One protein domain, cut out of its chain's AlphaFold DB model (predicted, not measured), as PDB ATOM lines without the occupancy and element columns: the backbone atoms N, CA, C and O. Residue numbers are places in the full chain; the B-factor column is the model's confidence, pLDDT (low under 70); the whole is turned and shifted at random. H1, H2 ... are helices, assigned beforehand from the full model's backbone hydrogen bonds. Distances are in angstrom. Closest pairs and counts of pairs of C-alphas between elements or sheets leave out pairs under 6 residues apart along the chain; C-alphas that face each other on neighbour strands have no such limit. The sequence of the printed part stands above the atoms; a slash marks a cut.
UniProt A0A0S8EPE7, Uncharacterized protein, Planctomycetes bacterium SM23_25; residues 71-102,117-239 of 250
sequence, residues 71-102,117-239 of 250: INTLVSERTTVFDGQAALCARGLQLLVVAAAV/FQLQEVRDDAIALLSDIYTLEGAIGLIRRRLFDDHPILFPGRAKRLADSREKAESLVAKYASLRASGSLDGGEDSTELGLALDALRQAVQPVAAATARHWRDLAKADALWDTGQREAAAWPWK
ATOM      1  N   ILE A  71       3.428   7.710 -88.079       89.06
ATOM      2  CA  ILE A  71       2.343   6.736 -87.866       89.06
ATOM      3  C   ILE A  71       2.771   5.644 -86.875       89.06
ATOM      4  O   ILE A  71       1.991   5.281 -85.998       89.06
ATOM      5  N   ASN A  72       3.989   5.107 -86.990       89.00
ATOM      6  CA  ASN A  72       4.463   4.061 -86.078       89.00
ATOM      7  C   ASN A  72       4.645   4.576 -84.646       89.00
ATOM      8  O   ASN A  72       4.254   3.881 -83.702       89.00
ATOM      9  N   THR A  73       5.171   5.791 -84.488       87.38
ATOM     10  CA  THR A  73       5.267   6.474 -83.193       87.38
ATOM     11  C   THR A  73       3.880   6.671 -82.590       87.38
ATOM     12  O   THR A  73       3.629   6.243 -81.464       87.38
ATOM     13  N   LEU A  74       2.937   7.202 -83.370       88.94
ATOM     14  CA  LEU A  74       1.570   7.423 -82.911       88.94
ATOM     15  C   LEU A  74       0.882   6.118 -82.491       88.94
ATOM     16  O   LEU A  74       0.219   6.077 -81.459       88.94
ATOM     17  N   VAL A  75       1.042   5.034 -83.257       91.44
ATOM     18  CA  VAL A  75       0.491   3.719 -82.883       91.44
ATOM     19  C   VAL A  75       1.107   3.223 -81.575       91.44
ATOM     20  O   VAL A  75       0.394   2.675 -80.737       91.44
ATOM     21  N   SER A  76       2.407   3.432 -81.352       88.50
ATOM     22  CA  SER A  76       3.060   3.085 -80.082       88.50
ATOM     23  C   SER A  76       2.434   3.815 -78.890       88.50
ATOM     24  O   SER A  76       2.097   3.195 -77.878       88.50
ATOM     25  N   GLU A  77       2.246   5.125 -79.023       89.38
ATOM     26  CA  GLU A  77       1.655   5.969 -77.985       89.38
ATOM     27  C   GLU A  77       0.190   5.589 -77.736       89.38
ATOM     28  O   GLU A  77      -0.217   5.344 -76.599       89.38
ATOM     29  N   ARG A  78      -0.596   5.450 -78.809       92.75
ATOM     30  CA  ARG A  78      -2.028   5.143 -78.734       92.75
ATOM     31  C   ARG A  78      -2.311   3.757 -78.182       92.75
ATOM     32  O   ARG A  78      -3.189   3.635 -77.342       92.75
ATOM     33  N   THR A  79      -1.557   2.732 -78.578       91.56
ATOM     34  CA  THR A  79      -1.763   1.364 -78.056       91.56
ATOM     35  C   THR A  79      -1.550   1.279 -76.547       91.56
ATOM     36  O   THR A  79      -2.291   0.577 -75.868       91.56
ATOM     37  N   THR A  80      -0.615   2.061 -75.998       90.31
ATOM     38  CA  THR A  80      -0.416   2.154 -74.542       90.31
ATOM     39  C   THR A  80      -1.641   2.757 -73.846       90.31
ATOM     40  O   THR A  80      -2.093   2.241 -72.825       90.31
ATOM     41  N   VAL A  81      -2.215   3.821 -74.419       93.25
ATOM     42  CA  VAL A  81      -3.449   4.443 -73.909       93.25
ATOM     43  C   VAL A  81      -4.637   3.487 -74.023       93.25
ATOM     44  O   VAL A  81      -5.374   3.321 -73.054       93.25
ATOM     45  N   PHE A  82      -4.787   2.813 -75.164       95.25
ATOM     46  CA  PHE A  82      -5.865   1.854 -75.403       95.25
ATOM     47  C   PHE A  82      -5.822   0.683 -74.429       95.25
ATOM     48  O   PHE A  82      -6.850   0.326 -73.863       95.25
ATOM     49  N   ASP A  83      -4.643   0.112 -74.185       91.62
ATOM     50  CA  ASP A  83      -4.481  -0.968 -73.212       91.62
ATOM     51  C   ASP A  83      -4.852  -0.503 -71.791       91.62
ATOM     52  O   ASP A  83      -5.504  -1.243 -71.049       91.62
ATOM     53  N   GLY A  84      -4.500   0.734 -71.422       92.19
ATOM     54  CA  GLY A  84      -4.903   1.341 -70.151       92.19
ATOM     55  C   GLY A  84      -6.418   1.533 -70.035       92.19
ATOM     56  O   GLY A  84      -7.020   1.128 -69.041       92.19
ATOM     57  N   GLN A  85      -7.055   2.091 -71.066       93.19
ATOM     58  CA  GLN A  85      -8.510   2.271 -71.123       93.19
ATOM     59  C   GLN A  85      -9.254   0.930 -71.098       93.19
ATOM     60  O   GLN A  85     -10.230   0.784 -70.362       93.19
ATOM     61  N   ALA A  86      -8.761  -0.076 -71.824       92.81
ATOM     62  CA  ALA A  86      -9.308  -1.426 -71.799       92.81
ATOM     63  C   ALA A  86      -9.234  -2.030 -70.390       92.81
ATOM     64  O   ALA A  86     -10.208  -2.614 -69.914       92.81
ATOM     65  N   ALA A  87      -8.105  -1.861 -69.692       93.44
ATOM     66  CA  ALA A  87      -7.945  -2.335 -68.320       93.44
ATOM     67  C   ALA A  87      -8.909  -1.635 -67.345       93.44
ATOM     68  O   ALA A  87      -9.492  -2.298 -66.484       93.44
ATOM     69  N   LEU A  88      -9.124  -0.324 -67.502       91.12
ATOM     70  CA  LEU A  88     -10.100   0.431 -66.710       91.12
ATOM     71  C   LEU A  88     -11.532  -0.058 -66.959       91.12
ATOM     72  O   LEU A  88     -12.243  -0.350 -65.997       91.12
ATOM     73  N   CYS A  89     -11.925  -0.247 -68.223       89.69
ATOM     74  CA  CYS A  89     -13.239  -0.792 -68.578       89.69
ATOM     75  C   CYS A  89     -13.432  -2.203 -67.998       89.69
ATOM     76  O   CYS A  89     -14.443  -2.496 -67.363       89.69
ATOM     77  N   ALA A  90     -12.424  -3.071 -68.141       90.50
ATOM     78  CA  ALA A  90     -12.440  -4.421 -67.581       90.50
ATOM     79  C   ALA A  90     -12.604  -4.410 -66.054       90.50
ATOM     80  O   ALA A  90     -13.362  -5.210 -65.498       90.50
ATOM     81  N   ARG A  91     -11.915  -3.492 -65.367       88.75
ATOM     82  CA  ARG A  91     -12.014  -3.336 -63.915       88.75
ATOM     83  C   ARG A  91     -13.387  -2.820 -63.492       88.75
ATOM     84  O   ARG A  91     -13.945  -3.349 -62.530       88.75
ATOM     85  N   GLY A  92     -13.939  -1.839 -64.205       85.69
ATOM     86  CA  GLY A  92     -15.296  -1.342 -63.978       85.69
ATOM     87  C   GLY A  92     -16.329  -2.460 -64.118       85.69
ATOM     88  O   GLY A  92     -17.152  -2.665 -63.225       85.69
ATOM     89  N   LEU A  93     -16.210  -3.275 -65.172       84.06
ATOM     90  CA  LEU A  93     -17.062  -4.445 -65.375       84.06
ATOM     91  C   LEU A  93     -16.958  -5.456 -64.235       84.06
ATOM     92  O   LEU A  93     -17.972  -5.923 -63.721       84.06
ATOM     93  N   GLN A  94     -15.735  -5.783 -63.818       85.19
ATOM     94  CA  GLN A  94     -15.501  -6.717 -62.720       85.19
ATOM     95  C   GLN A  94     -16.170  -6.239 -61.425       85.19
ATOM     96  O   GLN A  94     -16.802  -7.035 -60.734       85.19
ATOM     97  N   LEU A  95     -16.042  -4.951 -61.097       82.88
ATOM     98  CA  LEU A  95     -16.641  -4.369 -59.897       82.88
ATOM     99  C   LEU A  95     -18.172  -4.427 -59.938       82.88
ATOM    100  O   LEU A  95     -18.784  -4.809 -58.943       82.88
ATOM    101  N   LEU A  96     -18.781  -4.143 -61.092       79.56
ATOM    102  CA  LEU A  96     -20.229  -4.264 -61.296       79.56
ATOM    103  C   LEU A  96     -20.722  -5.709 -61.139       79.56
ATOM    104  O   LEU A  96     -21.733  -5.946 -60.479       79.56
ATOM    105  N   VAL A  97     -19.995  -6.686 -61.693       80.62
ATOM    106  CA  VAL A  97     -20.328  -8.115 -61.552       80.62
ATOM    107  C   VAL A  97     -20.241  -8.560 -60.092       80.62
ATOM    108  O   VAL A  97     -21.148  -9.227 -59.597       80.62
ATOM    109  N   VAL A  98     -19.182  -8.166 -59.376       79.50
ATOM    110  CA  VAL A  98     -19.033  -8.474 -57.945       79.50
ATOM    111  C   VAL A  98     -20.163  -7.842 -57.135       79.50
ATOM    112  O   VAL A  98     -20.764  -8.529 -56.314       79.50
ATOM    113  N   ALA A  99     -20.499  -6.576 -57.396       73.69
ATOM    114  CA  ALA A  99     -21.596  -5.884 -56.723       73.69
ATOM    115  C   ALA A  99     -22.952  -6.571 -56.926       73.69
ATOM    116  O   ALA A  99     -23.740  -6.670 -55.985       73.69
ATOM    117  N   ALA A 100     -23.209  -7.083 -58.131       72.44
ATOM    118  CA  ALA A 100     -24.427  -7.823 -58.441       72.44
ATOM    119  C   ALA A 100     -24.483  -9.208 -57.767       72.44
ATOM    120  O   ALA A 100     -25.570  -9.691 -57.456       72.44
ATOM    121  N   ALA A 101     -23.331  -9.841 -57.521       69.75
ATOM    122  CA  ALA A 101     -23.242 -11.178 -56.935       69.75
ATOM    123  C   ALA A 101     -23.397 -11.210 -55.401       69.75
ATOM    124  O   ALA A 101     -23.597 -12.287 -54.836       69.75
ATOM    125  N   VAL A 102     -23.308 -10.068 -54.705       66.75
ATOM    126  CA  VAL A 102     -23.483 -10.021 -53.244       66.75
ATOM    127  C   VAL A 102     -24.968 -10.214 -52.888       66.75
ATOM    128  O   VAL A 102     -25.802  -9.377 -53.248       66.75
ATOM    129  N   PHE A 117     -19.783   4.494 -60.918       67.38
ATOM    130  CA  PHE A 117     -20.076   4.326 -62.335       67.38
ATOM    131  C   PHE A 117     -21.170   3.279 -62.563       67.38
ATOM    132  O   PHE A 117     -21.283   2.287 -61.834       67.38
ATOM    133  N   GLN A 118     -21.960   3.483 -63.615       74.81
ATOM    134  CA  GLN A 118     -23.046   2.595 -64.029       74.81
ATOM    135  C   GLN A 118     -22.615   1.644 -65.151       74.81
ATOM    136  O   GLN A 118     -21.716   1.944 -65.931       74.81
ATOM    137  N   LEU A 119     -23.306   0.505 -65.302       74.81
ATOM    138  CA  LEU A 119     -23.037  -0.455 -66.386       74.81
ATOM    139  C   LEU A 119     -23.086   0.190 -67.777       74.81
ATOM    140  O   LEU A 119     -22.303  -0.179 -68.650       74.81
ATOM    141  N   GLN A 120     -24.003   1.140 -67.973       79.62
ATOM    142  CA  GLN A 120     -24.129   1.871 -69.228       79.62
ATOM    143  C   GLN A 120     -22.899   2.741 -69.510       79.62
ATOM    144  O   GLN A 120     -22.394   2.700 -70.622       79.62
ATOM    145  N   GLU A 121     -22.369   3.443 -68.509       81.94
ATOM    146  CA  GLU A 121     -21.197   4.313 -68.668       81.94
ATOM    147  C   GLU A 121     -19.962   3.503 -69.069       81.94
ATOM    148  O   GLU A 121     -19.325   3.802 -70.074       81.94
ATOM    149  N   VAL A 122     -19.683   2.394 -68.373       82.06
ATOM    150  CA  VAL A 122     -18.516   1.560 -68.715       82.06
ATOM    151  C   VAL A 122     -18.684   0.869 -70.079       82.06
ATOM    152  O   VAL A 122     -17.703   0.588 -70.770       82.06
ATOM    153  N   ARG A 123     -19.927   0.598 -70.503       83.81
ATOM    154  CA  ARG A 123     -20.221   0.108 -71.858       83.81
ATOM    155  C   ARG A 123     -19.940   1.184 -72.905       83.81
ATOM    156  O   ARG A 123     -19.332   0.873 -73.928       83.81
ATOM    157  N   ASP A 124     -20.410   2.403 -72.675       87.81
ATOM    158  CA  ASP A 124     -20.242   3.518 -73.604       87.81
ATOM    159  C   ASP A 124     -18.749   3.865 -73.747       87.81
ATOM    160  O   ASP A 124     -18.272   4.036 -74.870       87.81
ATOM    161  N   ASP A 125     -17.978   3.798 -72.656       89.62
ATOM    162  CA  ASP A 125     -16.515   3.923 -72.667       89.62
ATOM    163  C   ASP A 125     -15.832   2.814 -73.486       89.62
ATOM    164  O   ASP A 125     -14.928   3.085 -74.281       89.62
ATOM    165  N   ALA A 126     -16.273   1.558 -73.351       91.19
ATOM    166  CA  ALA A 126     -15.731   0.446 -74.135       91.19
ATOM    167  C   ALA A 126     -16.034   0.590 -75.641       91.19
ATOM    168  O   ALA A 126     -15.188   0.271 -76.479       91.19
ATOM    169  N   ILE A 127     -17.223   1.094 -75.995       92.50
ATOM    170  CA  ILE A 127     -17.598   1.391 -77.386       92.50
ATOM    171  C   ILE A 127     -16.779   2.571 -77.924       92.50
ATOM    172  O   ILE A 127     -16.318   2.513 -79.067       92.50
ATOM    173  N   ALA A 128     -16.566   3.617 -77.123       94.00
ATOM    174  CA  ALA A 128     -15.740   4.761 -77.495       94.00
ATOM    175  C   ALA A 128     -14.286   4.336 -77.760       94.00
ATOM    176  O   ALA A 128     -13.749   4.631 -78.827       94.00
ATOM    177  N   LEU A 129     -13.695   3.538 -76.863       95.50
ATOM    178  CA  LEU A 129     -12.369   2.942 -77.048       95.50
ATOM    179  C   LEU A 129     -12.272   2.160 -78.367       95.50
ATOM    180  O   LEU A 129     -11.335   2.347 -79.145       95.50
ATOM    181  N   LEU A 130     -13.238   1.282 -78.636       95.69
ATOM    182  CA  LEU A 130     -13.237   0.488 -79.862       95.69
ATOM    183  C   LEU A 130     -13.399   1.364 -81.117       95.69
ATOM    184  O   LEU A 130     -12.759   1.109 -82.139       95.69
ATOM    185  N   SER A 131     -14.203   2.424 -81.029       96.25
ATOM    186  CA  SER A 131     -14.376   3.409 -82.105       96.25
ATOM    187  C   SER A 131     -13.072   4.146 -82.415       96.25
ATOM    188  O   SER A 131     -12.738   4.340 -83.587       96.25
ATOM    189  N   ASP A 132     -12.302   4.512 -81.390       96.44
ATOM    190  CA  ASP A 132     -10.991   5.147 -81.548       96.44
ATOM    191  C   ASP A 132      -9.985   4.204 -82.222       96.44
ATOM    192  O   ASP A 132      -9.266   4.610 -83.143       96.44
ATOM    193  N   ILE A 133      -9.971   2.927 -81.823       97.31
ATOM    194  CA  ILE A 133      -9.125   1.898 -82.444       97.31
ATOM    195  C   ILE A 133      -9.489   1.725 -83.924       97.31
ATOM    196  O   ILE A 133      -8.608   1.795 -84.783       97.31
ATOM    197  N   TYR A 134     -10.775   1.575 -84.254       97.62
ATOM    198  CA  TYR A 134     -11.216   1.454 -85.646       97.62
ATOM    199  C   TYR A 134     -10.951   2.715 -86.469       97.62
ATOM    200  O   TYR A 134     -10.629   2.621 -87.654       97.62
ATOM    201  N   THR A 135     -11.042   3.896 -85.857       97.06
ATOM    202  CA  THR A 135     -10.681   5.158 -86.513       97.06
ATOM    203  C   THR A 135      -9.200   5.165 -86.892       97.06
ATOM    204  O   THR A 135      -8.857   5.516 -88.025       97.06
ATOM    205  N   LEU A 136      -8.322   4.739 -85.976       96.75
ATOM    206  CA  LEU A 136      -6.882   4.614 -86.210       96.75
ATOM    207  C   LEU A 136      -6.578   3.584 -87.308       96.75
ATOM    208  O   LEU A 136      -5.875   3.906 -88.267       96.75
ATOM    209  N   GLU A 137      -7.137   2.373 -87.219       96.81
ATOM    210  CA  GLU A 137      -6.955   1.325 -88.232       96.81
ATOM    211  C   GLU A 137      -7.471   1.760 -89.612       96.81
ATOM    212  O   GLU A 137      -6.792   1.565 -90.625       96.81
ATOM    213  N   GLY A 138      -8.640   2.403 -89.662       96.25
ATOM    214  CA  GLY A 138      -9.222   2.937 -90.890       96.25
ATOM    215  C   GLY A 138      -8.341   4.016 -91.522       96.25
ATOM    216  O   GLY A 138      -8.094   3.985 -92.731       96.25
ATOM    217  N   ALA A 139      -7.802   4.934 -90.714       96.62
ATOM    218  CA  ALA A 139      -6.910   5.984 -91.197       96.62
ATOM    219  C   ALA A 139      -5.612   5.400 -91.781       96.62
ATOM    220  O   ALA A 139      -5.211   5.759 -92.892       96.62
ATOM    221  N   ILE A 140      -4.998   4.445 -91.073       95.69
ATOM    222  CA  ILE A 140      -3.808   3.710 -91.527       95.69
ATOM    223  C   ILE A 140      -4.110   2.968 -92.832       95.69
ATOM    224  O   ILE A 140      -3.342   3.073 -93.788       95.69
ATOM    225  N   GLY A 141      -5.244   2.268 -92.912       95.06
ATOM    226  CA  GLY A 141      -5.667   1.540 -94.107       95.06
ATOM    227  C   GLY A 141      -5.858   2.445 -95.327       95.06
ATOM    228  O   GLY A 141      -5.451   2.084 -96.432       95.06
ATOM    229  N   LEU A 142      -6.422   3.643 -95.143       95.62
ATOM    230  CA  LEU A 142      -6.578   4.631 -96.213       95.62
ATOM    231  C   LEU A 142      -5.236   5.188 -96.695       95.62
ATOM    232  O   LEU A 142      -5.043   5.353 -97.900       95.62
ATOM    233  N   ILE A 143      -4.312   5.472 -95.775       93.44
ATOM    234  CA  ILE A 143      -2.957   5.931 -96.105       93.44
ATOM    235  C   ILE A 143      -2.208   4.844 -96.873       93.44
ATOM    236  O   ILE A 143      -1.659   5.118 -97.940       93.44
ATOM    237  N   ARG A 144      -2.257   3.605 -96.376       90.88
ATOM    238  CA  ARG A 144      -1.630   2.431 -96.988       90.88
ATOM    239  C   ARG A 144      -2.061   2.248 -98.446       90.88
ATOM    240  O   ARG A 144      -1.217   2.177 -99.332       90.88
ATOM    241  N   ARG A 145      -3.373   2.246 -98.703       92.56
ATOM    242  CA  ARG A 145      -3.933   2.081-100.055       92.56
ATOM    243  C   ARG A 145      -3.571   3.227-100.996       92.56
ATOM    244  O   ARG A 145      -3.325   2.998-102.169       92.56
ATOM    245  N   ARG A 146      -3.593   4.471-100.505       92.69
ATOM    246  CA  ARG A 146      -3.455   5.663-101.362       92.69
ATOM    247  C   ARG A 146      -2.016   6.073-101.641       92.69
ATOM    248  O   ARG A 146      -1.790   6.750-102.637       92.69
ATOM    249  N   LEU A 147      -1.093   5.782-100.728       89.12
ATOM    250  CA  LEU A 147       0.274   6.314-100.775       89.12
ATOM    251  C   LEU A 147       1.351   5.232-100.855       89.12
ATOM    252  O   LEU A 147       2.494   5.564-101.153       89.12
ATOM    253  N   PHE A 148       1.003   3.974-100.580       84.25
ATOM    254  CA  PHE A 148       1.965   2.878-100.475       84.25
ATOM    255  C   PHE A 148       1.533   1.628-101.249       84.25
ATOM    256  O   PHE A 148       2.065   0.563-100.974       84.25
ATOM    257  N   ASP A 149       0.573   1.721-102.175       85.75
ATOM    258  CA  ASP A 149       0.127   0.591-103.011       85.75
ATOM    259  C   ASP A 149      -0.189  -0.684-102.199       85.75
ATOM    260  O   ASP A 149       0.197  -1.795-102.549       85.75
ATOM    261  N   ASP A 150      -0.859  -0.504-101.054       85.56
ATOM    262  CA  ASP A 150      -1.180  -1.560-100.081       85.56
ATOM    263  C   ASP A 150       0.013  -2.226 -99.363       85.56
ATOM    264  O   ASP A 150      -0.196  -3.102 -98.515       85.56
ATOM    265  N   HIS A 151       1.248  -1.759 -99.571       78.44
ATOM    266  CA  HIS A 151       2.401  -2.214 -98.797       78.44
ATOM    267  C   HIS A 151       2.248  -1.885 -97.300       78.44
ATOM    268  O   HIS A 151       1.852  -0.771 -96.952       78.44
ATOM    269  N   PRO A 152       2.580  -2.816 -96.382       80.50
ATOM    270  CA  PRO A 152       2.507  -2.565 -94.946       80.50
ATOM    271  C   PRO A 152       3.359  -1.363 -94.518       80.50
ATOM    272  O   PRO A 152       4.556  -1.318 -94.783       80.50
ATOM    273  N   ILE A 153       2.735  -0.413 -93.816       84.81
ATOM    274  CA  ILE A 153       3.396   0.804 -93.310       84.81
ATOM    275  C   ILE A 153       3.685   0.762 -91.809       84.81
ATOM    276  O   ILE A 153       4.367   1.637 -91.286       84.81
ATOM    277  N   LEU A 154       3.165  -0.244 -91.105       84.50
ATOM    278  CA  LEU A 154       3.461  -0.470 -89.696       84.50
ATOM    279  C   LEU A 154       4.605  -1.464 -89.551       84.50
ATOM    280  O   LEU A 154       4.660  -2.470 -90.261       84.50
ATOM    281  N   PHE A 155       5.468  -1.232 -88.568       86.44
ATOM    282  CA  PHE A 155       6.412  -2.243 -88.128       86.44
ATOM    283  C   PHE A 155       5.650  -3.447 -87.558       86.44
ATOM    284  O   PHE A 155       4.641  -3.254 -86.869       86.44
ATOM    285  N   PRO A 156       6.124  -4.688 -87.782       82.12
ATOM    286  CA  PRO A 156       5.392  -5.895 -87.395       82.12
ATOM    287  C   PRO A 156       4.944  -5.912 -85.928       82.12
ATOM    288  O   PRO A 156       3.804  -6.263 -85.633       82.12
ATOM    289  N   GLY A 157       5.799  -5.455 -85.006       82.06
ATOM    290  CA  GLY A 157       5.456  -5.364 -83.583       82.06
ATOM    291  C   GLY A 157       4.343  -4.354 -83.280       82.06
ATOM    292  O   GLY A 157       3.504  -4.607 -82.418       82.06
ATOM    293  N   ARG A 158       4.290  -3.234 -84.015       87.56
ATOM    294  CA  ARG A 158       3.251  -2.198 -83.870       87.56
ATOM    295  C   ARG A 158       1.922  -2.666 -84.451       87.56
ATOM    296  O   ARG A 158       0.890  -2.487 -83.813       87.56
ATOM    297  N   ALA A 159       1.962  -3.323 -85.611       87.69
ATOM    298  CA  ALA A 159       0.788  -3.947 -86.215       87.69
ATOM    299  C   ALA A 159       0.172  -4.999 -85.282       87.69
ATOM    300  O   ALA A 159      -1.033  -4.978 -85.052       87.69
ATOM    301  N   LYS A 160       1.010  -5.866 -84.696       91.12
ATOM    302  CA  LYS A 160       0.560  -6.869 -83.729       91.12
ATOM    303  C   LYS A 160      -0.055  -6.226 -82.486       91.12
ATOM    304  O   LYS A 160      -1.176  -6.563 -82.142       91.12
ATOM    305  N   ARG A 161       0.624  -5.258 -81.856       91.81
ATOM    306  CA  ARG A 161       0.080  -4.565 -80.672       91.81
ATOM    307  C   ARG A 161      -1.279  -3.925 -80.938       91.81
ATOM    308  O   ARG A 161      -2.161  -4.021 -80.097       91.81
ATOM    309  N   LEU A 162      -1.442  -3.268 -82.087       96.00
ATOM    310  CA  LEU A 162      -2.711  -2.644 -82.450       96.00
ATOM    311  C   LEU A 162      -3.827  -3.687 -82.608       96.00
ATOM    312  O   LEU A 162      -4.918  -3.480 -82.083       96.00
ATOM    313  N   ALA A 163      -3.533  -4.814 -83.263       95.50
ATOM    314  CA  ALA A 163      -4.468  -5.930 -83.376       95.50
ATOM    315  C   ALA A 163      -4.822  -6.525 -82.001       95.50
ATOM    316  O   ALA A 163      -6.001  -6.712 -81.712       95.50
ATOM    317  N   ASP A 164      -3.833  -6.725 -81.124       95.25
ATOM    318  CA  ASP A 164      -4.048  -7.229 -79.764       95.25
ATOM    319  C   ASP A 164      -4.945  -6.267 -78.951       95.25
ATOM    320  O   ASP A 164      -5.858  -6.703 -78.248       95.25
ATOM    321  N   SER A 165      -4.727  -4.946 -79.043       95.31
ATOM    322  CA  SER A 165      -5.584  -3.947 -78.380       95.31
ATOM    323  C   SER A 165      -7.010  -3.946 -78.945       95.31
ATOM    324  O   SER A 165      -7.964  -3.852 -78.170       95.31
ATOM    325  N   ARG A 166      -7.175  -4.101 -80.269       96.31
ATOM    326  CA  ARG A 166      -8.494  -4.262 -80.904       96.31
ATOM    327  C   ARG A 166      -9.215  -5.490 -80.364       96.31
ATOM    328  O   ARG A 166     -10.350  -5.366 -79.922       96.31
ATOM    329  N   GLU A 167      -8.563  -6.650 -80.354       95.00
ATOM    330  CA  GLU A 167      -9.164  -7.907 -79.889       95.00
ATOM    331  C   GLU A 167      -9.610  -7.821 -78.421       95.00
ATOM    332  O   GLU A 167     -10.700  -8.275 -78.067       95.00
ATOM    333  N   LYS A 168      -8.814  -7.170 -77.560       93.06
ATOM    334  CA  LYS A 168      -9.211  -6.895 -76.169       93.06
ATOM    335  C   LYS A 168     -10.461  -6.014 -76.094       93.06
ATOM    336  O   LYS A 168     -11.365  -6.320 -75.316       93.06
ATOM    337  N   ALA A 169     -10.522  -4.937 -76.877       93.62
ATOM    338  CA  ALA A 169     -11.660  -4.020 -76.888       93.62
ATOM    339  C   ALA A 169     -12.931  -4.680 -77.458       93.62
ATOM    340  O   ALA A 169     -13.996  -4.581 -76.848       93.62
ATOM    341  N   GLU A 170     -12.821  -5.430 -78.560       94.00
ATOM    342  CA  GLU A 170     -13.915  -6.232 -79.124       94.00
ATOM    343  C   GLU A 170     -14.433  -7.254 -78.094       94.00
ATOM    344  O   GLU A 170     -15.643  -7.363 -77.882       94.00
ATOM    345  N   SER A 171     -13.534  -7.943 -77.375       90.94
ATOM    346  CA  SER A 171     -13.914  -8.879 -76.308       90.94
ATOM    347  C   SER A 171     -14.637  -8.189 -75.148       90.94
ATOM    348  O   SER A 171     -15.597  -8.744 -74.611       90.94
ATOM    349  N   LEU A 172     -14.224  -6.979 -74.760       89.44
ATOM    350  CA  LEU A 172     -14.924  -6.208 -73.729       89.44
ATOM    351  C   LEU A 172     -16.348  -5.868 -74.164       89.44
ATOM    352  O   LEU A 172     -17.289  -6.165 -73.427       89.44
ATOM    353  N   VAL A 173     -16.526  -5.327 -75.371       89.31
ATOM    354  CA  VAL A 173     -17.854  -5.009 -75.923       89.31
ATOM    355  C   VAL A 173     -18.734  -6.261 -76.005       89.31
ATOM    356  O   VAL A 173     -19.899  -6.219 -75.603       89.31
ATOM    357  N   ALA A 174     -18.172  -7.396 -76.429       86.88
ATOM    358  CA  ALA A 174     -18.871  -8.680 -76.457       86.88
ATOM    359  C   ALA A 174     -19.356  -9.110 -75.062       86.88
ATOM    360  O   ALA A 174     -20.504  -9.527 -74.893       86.88
ATOM    361  N   LYS A 175     -18.510  -8.957 -74.033       84.81
ATOM    362  CA  LYS A 175     -18.882  -9.269 -72.646       84.81
ATOM    363  C   LYS A 175     -20.034  -8.391 -72.159       84.81
ATOM    364  O   LYS A 175     -20.961  -8.917 -71.547       84.81
ATOM    365  N   TYR A 176     -20.048  -7.098 -72.485       79.00
ATOM    366  CA  TYR A 176     -21.190  -6.228 -72.171       79.00
ATOM    367  C   TYR A 176     -22.479  -6.671 -72.862       79.00
ATOM    368  O   TYR A 176     -23.529  -6.715 -72.218       79.00
ATOM    369  N   ALA A 177     -22.407  -7.018 -74.149       76.75
ATOM    370  CA  ALA A 177     -23.562  -7.513 -74.892       76.75
ATOM    371  C   ALA A 177     -24.135  -8.785 -74.239       76.75
ATOM    372  O   ALA A 177     -25.339  -8.862 -73.998       76.75
ATOM    373  N   SER A 178     -23.264  -9.721 -73.841       75.00
ATOM    374  CA  SER A 178     -23.676 -10.958 -73.165       75.00
ATOM    375  C   SER A 178     -24.329 -10.715 -71.797       75.00
ATOM    376  O   SER A 178     -25.342 -11.334 -71.480       75.00
ATOM    377  N   LEU A 179     -23.814  -9.765 -71.007       70.75
ATOM    378  CA  LEU A 179     -24.390  -9.420 -69.703       70.75
ATOM    379  C   LEU A 179     -25.782  -8.799 -69.842       70.75
ATOM    380  O   LEU A 179     -26.673  -9.109 -69.054       70.75
ATOM    381  N   ARG A 180     -25.998  -7.975 -70.874       64.44
ATOM    382  CA  ARG A 180     -27.322  -7.425 -71.187       64.44
ATOM    383  C   ARG A 180     -28.310  -8.522 -71.591       64.44
ATOM    384  O   ARG A 180     -29.450  -8.486 -71.135       64.44
ATOM    385  N   ALA A 181     -27.872  -9.483 -72.406       58.38
ATOM    386  CA  ALA A 181     -28.700 -10.606 -72.843       58.38
ATOM    387  C   ALA A 181     -29.092 -11.521 -71.671       58.38
ATOM    388  O   ALA A 181     -30.251 -11.898 -71.557       58.38
ATOM    389  N   SER A 182     -28.176 -11.781 -70.731       54.69
ATOM    390  CA  SER A 182     -28.414 -12.652 -69.563       54.69
ATOM    391  C   SER A 182     -29.447 -12.145 -68.538       54.69
ATOM    392  O   SER A 182     -29.793 -12.873 -67.609       54.69
ATOM    393  N   GLY A 183     -29.994 -10.933 -68.712       47.88
ATOM    394  CA  GLY A 183     -31.227 -10.492 -68.037       47.88
ATOM    395  C   GLY A 183     -32.501 -11.187 -68.552       47.88
ATOM    396  O   GLY A 183     -33.556 -11.062 -67.936       47.88
ATOM    397  N   SER A 184     -32.388 -11.939 -69.649       37.25
ATOM    398  CA  SER A 184     -33.351 -12.901 -70.175       37.25
ATOM    399  C   SER A 184     -32.662 -14.267 -70.195       37.25
ATOM    400  O   SER A 184     -31.711 -14.484 -70.941       37.25
ATOM    401  N   LEU A 185     -33.094 -15.181 -69.326       37.09
ATOM    402  CA  LEU A 185     -32.584 -16.554 -69.228       37.09
ATOM    403  C   LEU A 185     -33.114 -17.433 -70.374       37.09
ATOM    404  O   LEU A 185     -33.684 -18.485 -70.119       37.09
ATOM    405  N   ASP A 186     -32.915 -17.019 -71.621       35.31
ATOM    406  CA  ASP A 186     -32.996 -17.932 -72.758       35.31
ATOM    407  C   ASP A 186     -31.744 -17.749 -73.606       35.31
ATOM    408  O   ASP A 186     -31.467 -16.688 -74.165       35.31
ATOM    409  N   GLY A 187     -30.916 -18.790 -73.564       45.62
ATOM    410  CA  GLY A 187     -29.651 -18.865 -74.259       45.62
ATOM    411  C   GLY A 187     -29.849 -19.185 -75.731       45.62
ATOM    412  O   GLY A 187     -30.635 -20.055 -76.092       45.62
ATOM    413  N   GLY A 188     -29.049 -18.521 -76.554       44.91
ATOM    414  CA  GLY A 188     -28.969 -18.756 -77.987       44.91
ATOM    415  C   GLY A 188     -29.057 -17.437 -78.735       44.91
ATOM    416  O   GLY A 188     -29.988 -16.684 -78.509       44.91
ATOM    417  N   GLU A 189     -28.085 -17.218 -79.619       44.22
ATOM    418  CA  GLU A 189     -27.965 -16.099 -80.568       44.22
ATOM    419  C   GLU A 189     -27.344 -14.800 -79.984       44.22
ATOM    420  O   GLU A 189     -27.660 -14.357 -78.890       44.22
ATOM    421  N   ASP A 190     -26.365 -14.148 -80.622       52.69
ATOM    422  CA  ASP A 190     -25.898 -14.338 -81.991       52.69
ATOM    423  C   ASP A 190     -24.485 -13.747 -82.179       52.69
ATOM    424  O   ASP A 190     -24.269 -12.533 -82.139       52.69
ATOM    425  N   SER A 191     -23.481 -14.594 -82.432       55.38
ATOM    426  CA  SER A 191     -22.173 -14.125 -82.926       55.38
ATOM    427  C   SER A 191     -22.322 -13.296 -84.209       55.38
ATOM    428  O   SER A 191     -21.499 -12.425 -84.492       55.38
ATOM    429  N   THR A 192     -23.403 -13.543 -84.949       59.81
ATOM    430  CA  THR A 192     -23.828 -12.807 -86.137       59.81
ATOM    431  C   THR A 192     -24.239 -11.374 -85.805       59.81
ATOM    432  O   THR A 192     -23.743 -10.445 -86.434       59.81
ATOM    433  N   GLU A 193     -25.073 -11.160 -84.785       64.75
ATOM    434  CA  GLU A 193     -25.516  -9.828 -84.355       64.75
ATOM    435  C   GLU A 193     -24.365  -8.989 -83.807       64.75
ATOM    436  O   GLU A 193     -24.251  -7.807 -84.134       64.75
ATOM    437  N   LEU A 194     -23.467  -9.596 -83.019       68.69
ATOM    438  CA  LEU A 194     -22.262  -8.905 -82.568       68.69
ATOM    439  C   LEU A 194     -21.377  -8.532 -83.766       68.69
ATOM    440  O   LEU A 194     -20.912  -7.398 -83.838       68.69
ATOM    441  N   GLY A 195     -21.185  -9.443 -84.724       69.00
ATOM    442  CA  GLY A 195     -20.460  -9.162 -85.966       69.00
ATOM    443  C   GLY A 195     -21.069  -7.995 -86.750       69.00
ATOM    444  O   GLY A 195     -20.357  -7.055 -87.102       69.00
ATOM    445  N   LEU A 196     -22.392  -7.992 -86.929       64.81
ATOM    446  CA  LEU A 196     -23.135  -6.912 -87.585       64.81
ATOM    447  C   LEU A 196     -23.009  -5.580 -86.828       64.81
ATOM    448  O   LEU A 196     -22.845  -4.533 -87.453       64.81
ATOM    449  N   ALA A 197     -23.034  -5.602 -85.494       82.00
ATOM    450  CA  ALA A 197     -22.848  -4.412 -84.667       82.00
ATOM    451  C   ALA A 197     -21.414  -3.857 -84.754       82.00
ATOM    452  O   ALA A 197     -21.222  -2.641 -84.826       82.00
ATOM    453  N   LEU A 198     -20.405  -4.731 -84.788       87.44
ATOM    454  CA  LEU A 198     -19.006  -4.341 -84.973       87.44
ATOM    455  C   LEU A 198     -18.773  -3.753 -86.367       87.44
ATOM    456  O   LEU A 198     -18.097  -2.730 -86.489       87.44
ATOM    457  N   ASP A 199     -19.359  -4.342 -87.407       89.12
ATOM    458  CA  ASP A 199     -19.259  -3.821 -88.768       89.12
ATOM    459  C   ASP A 199     -19.991  -2.485 -88.926       89.12
ATOM    460  O   ASP A 199     -19.456  -1.565 -89.548       89.12
ATOM    461  N   ALA A 200     -21.156  -2.318 -88.293       90.00
ATOM    462  CA  ALA A 200     -21.838  -1.029 -88.224       90.00
ATOM    463  C   ALA A 200     -20.962   0.037 -87.542       90.00
ATOM    464  O   ALA A 200     -20.859   1.159 -88.041       90.00
ATOM    465  N   LEU A 201     -20.263  -0.316 -86.456       90.44
ATOM    466  CA  LEU A 201     -19.330   0.593 -85.787       90.44
ATOM    467  C   LEU A 201     -18.145   0.956 -86.693       90.44
ATOM    468  O   LEU A 201     -17.805   2.133 -86.828       90.44
ATOM    469  N   ARG A 202     -17.555  -0.030 -87.383       93.25
ATOM    470  CA  ARG A 202     -16.481   0.195 -88.369       93.25
ATOM    471  C   ARG A 202     -16.927   1.110 -89.504       93.25
ATOM    472  O   ARG A 202     -16.124   1.920 -89.968       93.25
ATOM    473  N   GLN A 203     -18.172   0.992 -89.961       93.69
ATOM    474  CA  GLN A 203     -18.746   1.874 -90.977       93.69
ATOM    475  C   GLN A 203     -18.975   3.289 -90.436       93.69
ATOM    476  O   GLN A 203     -18.612   4.260 -91.102       93.69
ATOM    477  N   ALA A 204     -19.504   3.415 -89.217       93.81
ATOM    478  CA  ALA A 204     -19.797   4.699 -88.587       93.81
ATOM    479  C   ALA A 204     -18.547   5.577 -88.415       93.81
ATOM    480  O   ALA A 204     -18.621   6.793 -88.584       93.81
ATOM    481  N   VAL A 205     -17.383   4.975 -88.149       94.81
ATOM    482  CA  VAL A 205     -16.128   5.726 -87.970       94.81
ATOM    483  C   VAL A 205     -15.426   6.108 -89.279       94.81
ATOM    484  O   VAL A 205     -14.497   6.916 -89.251       94.81
ATOM    485  N   GLN A 206     -15.845   5.588 -90.443       94.88
ATOM    486  CA  GLN A 206     -15.160   5.848 -91.724       94.88
ATOM    487  C   GLN A 206     -14.989   7.339 -92.068       94.88
ATOM    488  O   GLN A 206     -13.906   7.712 -92.535       94.88
ATOM    489  N   PRO A 207     -15.980   8.228 -91.845       95.81
ATOM    490  CA  PRO A 207     -15.810   9.657 -92.107       95.81
ATOM    491  C   PRO A 207     -14.699  10.281 -91.255       95.81
ATOM    492  O   PRO A 207     -13.898  11.072 -91.764       95.81
ATOM    493  N   VAL A 208     -14.614   9.879 -89.982       94.69
ATOM    494  CA  VAL A 208     -13.591  10.344 -89.037       94.69
ATOM    495  C   VAL A 208     -12.229   9.774 -89.425       94.69
ATOM    496  O   VAL A 208     -11.274  10.533 -89.565       94.69
ATOM    497  N   ALA A 209     -12.144   8.477 -89.728       94.00
ATOM    498  CA  ALA A 209     -10.925   7.832 -90.213       94.00
ATOM    499  C   ALA A 209     -10.373   8.514 -91.479       94.00
ATOM    500  O   ALA A 209      -9.170   8.756 -91.602       94.00
ATOM    501  N   ALA A 210     -11.252   8.897 -92.411       94.75
ATOM    502  CA  ALA A 210     -10.871   9.629 -93.611       94.75
ATOM    503  C   ALA A 210     -10.372  11.050 -93.313       94.75
ATOM    504  O   ALA A 210      -9.435  11.513 -93.972       94.75
ATOM    505  N   ALA A 211     -10.974  11.748 -92.347       92.50
ATOM    506  CA  ALA A 211     -10.497  13.051 -91.893       92.50
ATOM    507  C   ALA A 211      -9.118  12.941 -91.226       92.50
ATOM    508  O   ALA A 211      -8.205  13.674 -91.605       92.50
ATOM    509  N   THR A 212      -8.937  11.964 -90.337       92.19
ATOM    510  CA  THR A 212      -7.668  11.660 -89.666       92.19
ATOM    511  C   THR A 212      -6.560  11.326 -90.669       92.19
ATOM    512  O   THR A 212      -5.475  11.904 -90.612       92.19
ATOM    513  N   ALA A 213      -6.841  10.481 -91.666       92.56
ATOM    514  CA  ALA A 213      -5.881  10.151 -92.721       92.56
ATOM    515  C   ALA A 213      -5.449  11.376 -93.543       92.56
ATOM    516  O   ALA A 213      -4.274  11.519 -93.886       92.56
ATOM    517  N   ARG A 214      -6.395  12.270 -93.878       91.81
ATOM    518  CA  ARG A 214      -6.082  13.534 -94.567       91.81
ATOM    519  C   ARG A 214      -5.195  14.420 -93.700       91.81
ATOM    520  O   ARG A 214      -4.188  14.911 -94.194       91.81
ATOM    521  N   HIS A 215      -5.540  14.556 -92.424       88.50
ATOM    522  CA  HIS A 215      -4.792  15.370 -91.477       88.50
ATOM    523  C   HIS A 215      -3.327  14.926 -91.357       88.50
ATOM    524  O   HIS A 215      -2.431  15.747 -91.538       88.50
ATOM    525  N   TRP A 216      -3.055  13.631 -91.159       89.44
ATOM    526  CA  TRP A 216      -1.671  13.140 -91.065       89.44
ATOM    527  C   TRP A 216      -0.891  13.294 -92.362       89.44
ATOM    528  O   TRP A 216       0.287  13.645 -92.341       89.44
ATOM    529  N   ARG A 217      -1.544  13.072 -93.507       90.25
ATOM    530  CA  ARG A 217      -0.926  13.317 -94.812       90.25
ATOM    531  C   ARG A 217      -0.505  14.779 -94.948       90.25
ATOM    532  O   ARG A 217       0.586  15.045 -95.443       90.25
ATOM    533  N   ASP A 218      -1.374  15.709 -94.578       87.12
ATOM    534  CA  ASP A 218      -1.135  17.136 -94.780       87.12
ATOM    535  C   ASP A 218      -0.051  17.662 -93.825       87.12
ATOM    536  O   ASP A 218       0.839  18.386 -94.275       87.12
ATOM    537  N   LEU A 219      -0.021  17.180 -92.577       83.94
ATOM    538  CA  LEU A 219       1.083  17.421 -91.641       83.94
ATOM    539  C   LEU A 219       2.419  16.877 -92.162       83.94
ATOM    540  O   LEU A 219       3.388  17.626 -92.257       83.94
ATOM    541  N   ALA A 220       2.474  15.612 -92.585       84.06
ATOM    542  CA  ALA A 220       3.715  15.026 -93.092       84.06
ATOM    543  C   ALA A 220       4.214  15.726 -94.370       84.06
ATOM    544  O   ALA A 220       5.420  15.836 -94.595       84.06
ATOM    545  N   LYS A 221       3.305  16.227 -95.221       84.06
ATOM    546  CA  LYS A 221       3.676  17.058 -96.380       84.06
ATOM    547  C   LYS A 221       4.284  18.388 -95.953       84.06
ATOM    548  O   LYS A 221       5.255  18.822 -96.567       84.06
ATOM    549  N   ALA A 222       3.706  19.030 -94.943       78.75
ATOM    550  CA  ALA A 222       4.205  20.287 -94.403       78.75
ATOM    551  C   ALA A 222       5.623  20.124 -93.840       78.75
ATOM    552  O   ALA A 222       6.524  20.869 -94.222       78.75
ATOM    553  N   ASP A 223       5.834  19.083 -93.034       75.12
ATOM    554  CA  ASP A 223       7.139  18.732 -92.472       75.12
ATOM    555  C   ASP A 223       8.167  18.448 -93.573       75.12
ATOM    556  O   ASP A 223       9.274  18.976 -93.547       75.12
ATOM    557  N   ALA A 224       7.793  17.690 -94.608       77.62
ATOM    558  CA  ALA A 224       8.693  17.414 -95.727       77.62
ATOM    559  C   ALA A 224       9.088  18.681 -96.504       77.62
ATOM    560  O   ALA A 224      10.228  18.804 -96.960       77.62
ATOM    561  N   LEU A 225       8.169  19.637 -96.670       76.81
ATOM    562  CA  LEU A 225       8.475  20.935 -97.278       76.81
ATOM    563  C   LEU A 225       9.419  21.753 -96.393       76.81
ATOM    564  O   LEU A 225      10.350  22.375 -96.905       76.81
ATOM    565  N   TRP A 226       9.216  21.720 -95.077       74.50
ATOM    566  CA  TRP A 226      10.085  22.395 -94.122       74.50
ATOM    567  C   TRP A 226      11.510  21.828 -94.142       74.50
ATOM    568  O   TRP A 226      12.470  22.582 -94.322       74.50
ATOM    569  N   ASP A 227      11.639  20.504 -94.049       70.69
ATOM    570  CA  ASP A 227      12.920  19.787 -94.005       70.69
ATOM    571  C   ASP A 227      13.712  19.909 -95.315       70.69
ATOM    572  O   ASP A 227      14.942  19.882 -95.311       70.69
ATOM    573  N   THR A 228      13.024  20.100 -96.445       71.69
ATOM    574  CA  THR A 228      13.654  20.335 -97.758       71.69
ATOM    575  C   THR A 228      13.938  21.815 -98.051       71.69
ATOM    576  O   THR A 228      14.353  22.156 -99.161       71.69
ATOM    577  N   GLY A 229      13.748  22.705 -97.070       72.81
ATOM    578  CA  GLY A 229      14.078  24.131 -97.167       72.81
ATOM    579  C   GLY A 229      13.003  25.008 -97.818       72.81
ATOM    580  O   GLY A 229      13.211  26.211 -97.967       72.81
ATOM    581  N   GLN A 230      11.832  24.463 -98.159       72.56
ATOM    582  CA  GLN A 230      10.699  25.194 -98.749       72.56
ATOM    583  C   GLN A 230       9.773  25.760 -97.657       72.56
ATOM    584  O   GLN A 230       8.568  25.505 -97.632       72.56
ATOM    585  N   ARG A 231      10.345  26.537 -96.727       69.25
ATOM    586  CA  ARG A 231       9.666  26.989 -95.495       69.25
ATOM    587  C   ARG A 231       8.415  27.838 -95.745       69.25
ATOM    588  O   ARG A 231       7.439  27.703 -95.014       69.25
ATOM    589  N   GLU A 232       8.406  28.669 -96.786       66.62
ATOM    590  CA  GLU A 232       7.225  29.471 -97.150       66.62
ATOM    591  C   GLU A 232       6.062  28.600 -97.647       66.62
ATOM    592  O   GLU A 232       4.911  28.842 -97.289       66.62
ATOM    593  N   ALA A 233       6.360  27.532 -98.394       66.62
ATOM    594  CA  ALA A 233       5.361  26.566 -98.849       66.62
ATOM    595  C   ALA A 233       4.854  25.662 -97.707       66.62
ATOM    596  O   ALA A 233       3.704  25.225 -97.733       66.62
ATOM    597  N   ALA A 234       5.682  25.416 -96.685       61.84
ATOM    598  CA  ALA A 234       5.310  24.671 -95.477       61.84
ATOM    599  C   ALA A 234       4.391  25.466 -94.525       61.84
ATOM    600  O   ALA A 234       3.626  24.879 -93.759       61.84
ATOM    601  N   ALA A 235       4.425  26.803 -94.586       61.78
ATOM    602  CA  ALA A 235       3.696  27.665 -93.657       61.78
ATOM    603  C   ALA A 235       2.167  27.611 -93.826       61.78
ATOM    604  O   ALA A 235       1.444  27.793 -92.849       61.78
ATOM    605  N   TRP A 236       1.656  27.376 -95.039       60.44
ATOM    606  CA  TRP A 236       0.210  27.337 -95.293       60.44
ATOM    607  C   TRP A 236      -0.469  26.086 -94.699       60.44
ATOM    608  O   TRP A 236      -1.436  26.258 -93.954       60.44
ATOM    609  N   PRO A 237       0.057  24.858 -94.898       58.47
ATOM    610  CA  PRO A 237      -0.441  23.675 -94.197       58.47
ATOM    611  C   PRO A 237      -0.392  23.816 -92.669       58.47
ATOM    612  O   PRO A 237      -1.380  23.541 -91.996       58.47
ATOM    613  N   TRP A 238       0.713  24.313 -92.100       57.59
ATOM    614  CA  TRP A 238       0.819  24.494 -90.647       57.59
ATOM    615  C   TRP A 238      -0.151  25.551 -90.097       57.59
ATOM    616  O   TRP A 238      -0.750  25.327 -89.049       57.59
ATOM    617  N   LYS A 239      -0.378  26.669 -90.804       55.88
ATOM    618  CA  LYS A 239      -1.356  27.698 -90.395       55.88
ATOM    619  C   LYS A 239      -2.798  27.194 -90.441       55.88
ATOM    620  O   LYS A 239      -3.543  27.436 -89.495       55.88
TER     621      LYS A 239
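What this domain is: This is residues 71 to 102 and 117 to 239 of the 250 residues of an uncharacterized protein of Planctomycetes bacterium SM23_25 (UniProt A0A0S8EPE7). Three long helices, H1, H2 and H3, make an up-and-down bundle, each running against the one before it; H5 packs steeply on H2 and leads away to one end, where the short H6 folds back on it. H4 lies between H3 and H5 along the chain and meets H2 with its residues 201 to 202 alone, at a steep tilt of 62 degrees. The printed part has 155 residues, six named helices in the order H1 to H6 and no named strand: all helix. It is loose, with a radius of gyration of the C-alphas of 19.4 A, and a rod spanning 67 by 29 by 28 A.

Where its parts are: Find C-alpha 71 at (2.343, 6.736, -87.866); from there H1 runs 44.0 A, residues 71 to 101. H2, residues 119 to 147, covers 42.1 A, and H3, residues 156 to 181, 37.4 A. Next come H4, residues 191 to 204, H5, residues 206 to 227 and 31.4 A long, and H6, residues 231 to 239, ending at C-alpha 239 at (-1.356, 27.698, -90.395).

How they stand to each other: Look at H2, the hub. It touches H1 at C-alphas 122 and 89, the closest, 5.8 A apart. H2 and H3 form a hairpin, a shallow tilt of 34 degrees, only just short of steep; closest are C-alphas 130 and 169, 5.6 A. H5 touches residues 134 to 143 of H2 alone, at 51 degrees, a steep tilt; C-alphas 139 and 209 are closest, 4.5 A. H5 and H6 form another hairpin, closest at C-alphas 222 and 234, 4.6 A. Every O i to N i+4 pair is within hydrogen-bond range in H1 to H5, and 3 of 5 in H6.

The domain as a whole: Residues 103 to 116 are not printed; C-alphas 102 and 117 are 17.3 A apart across this cut. Of the links printed whole, none is long. Confidence is under 70 at residues 101 to 102, 117, 180 to 196 and 231 to 239.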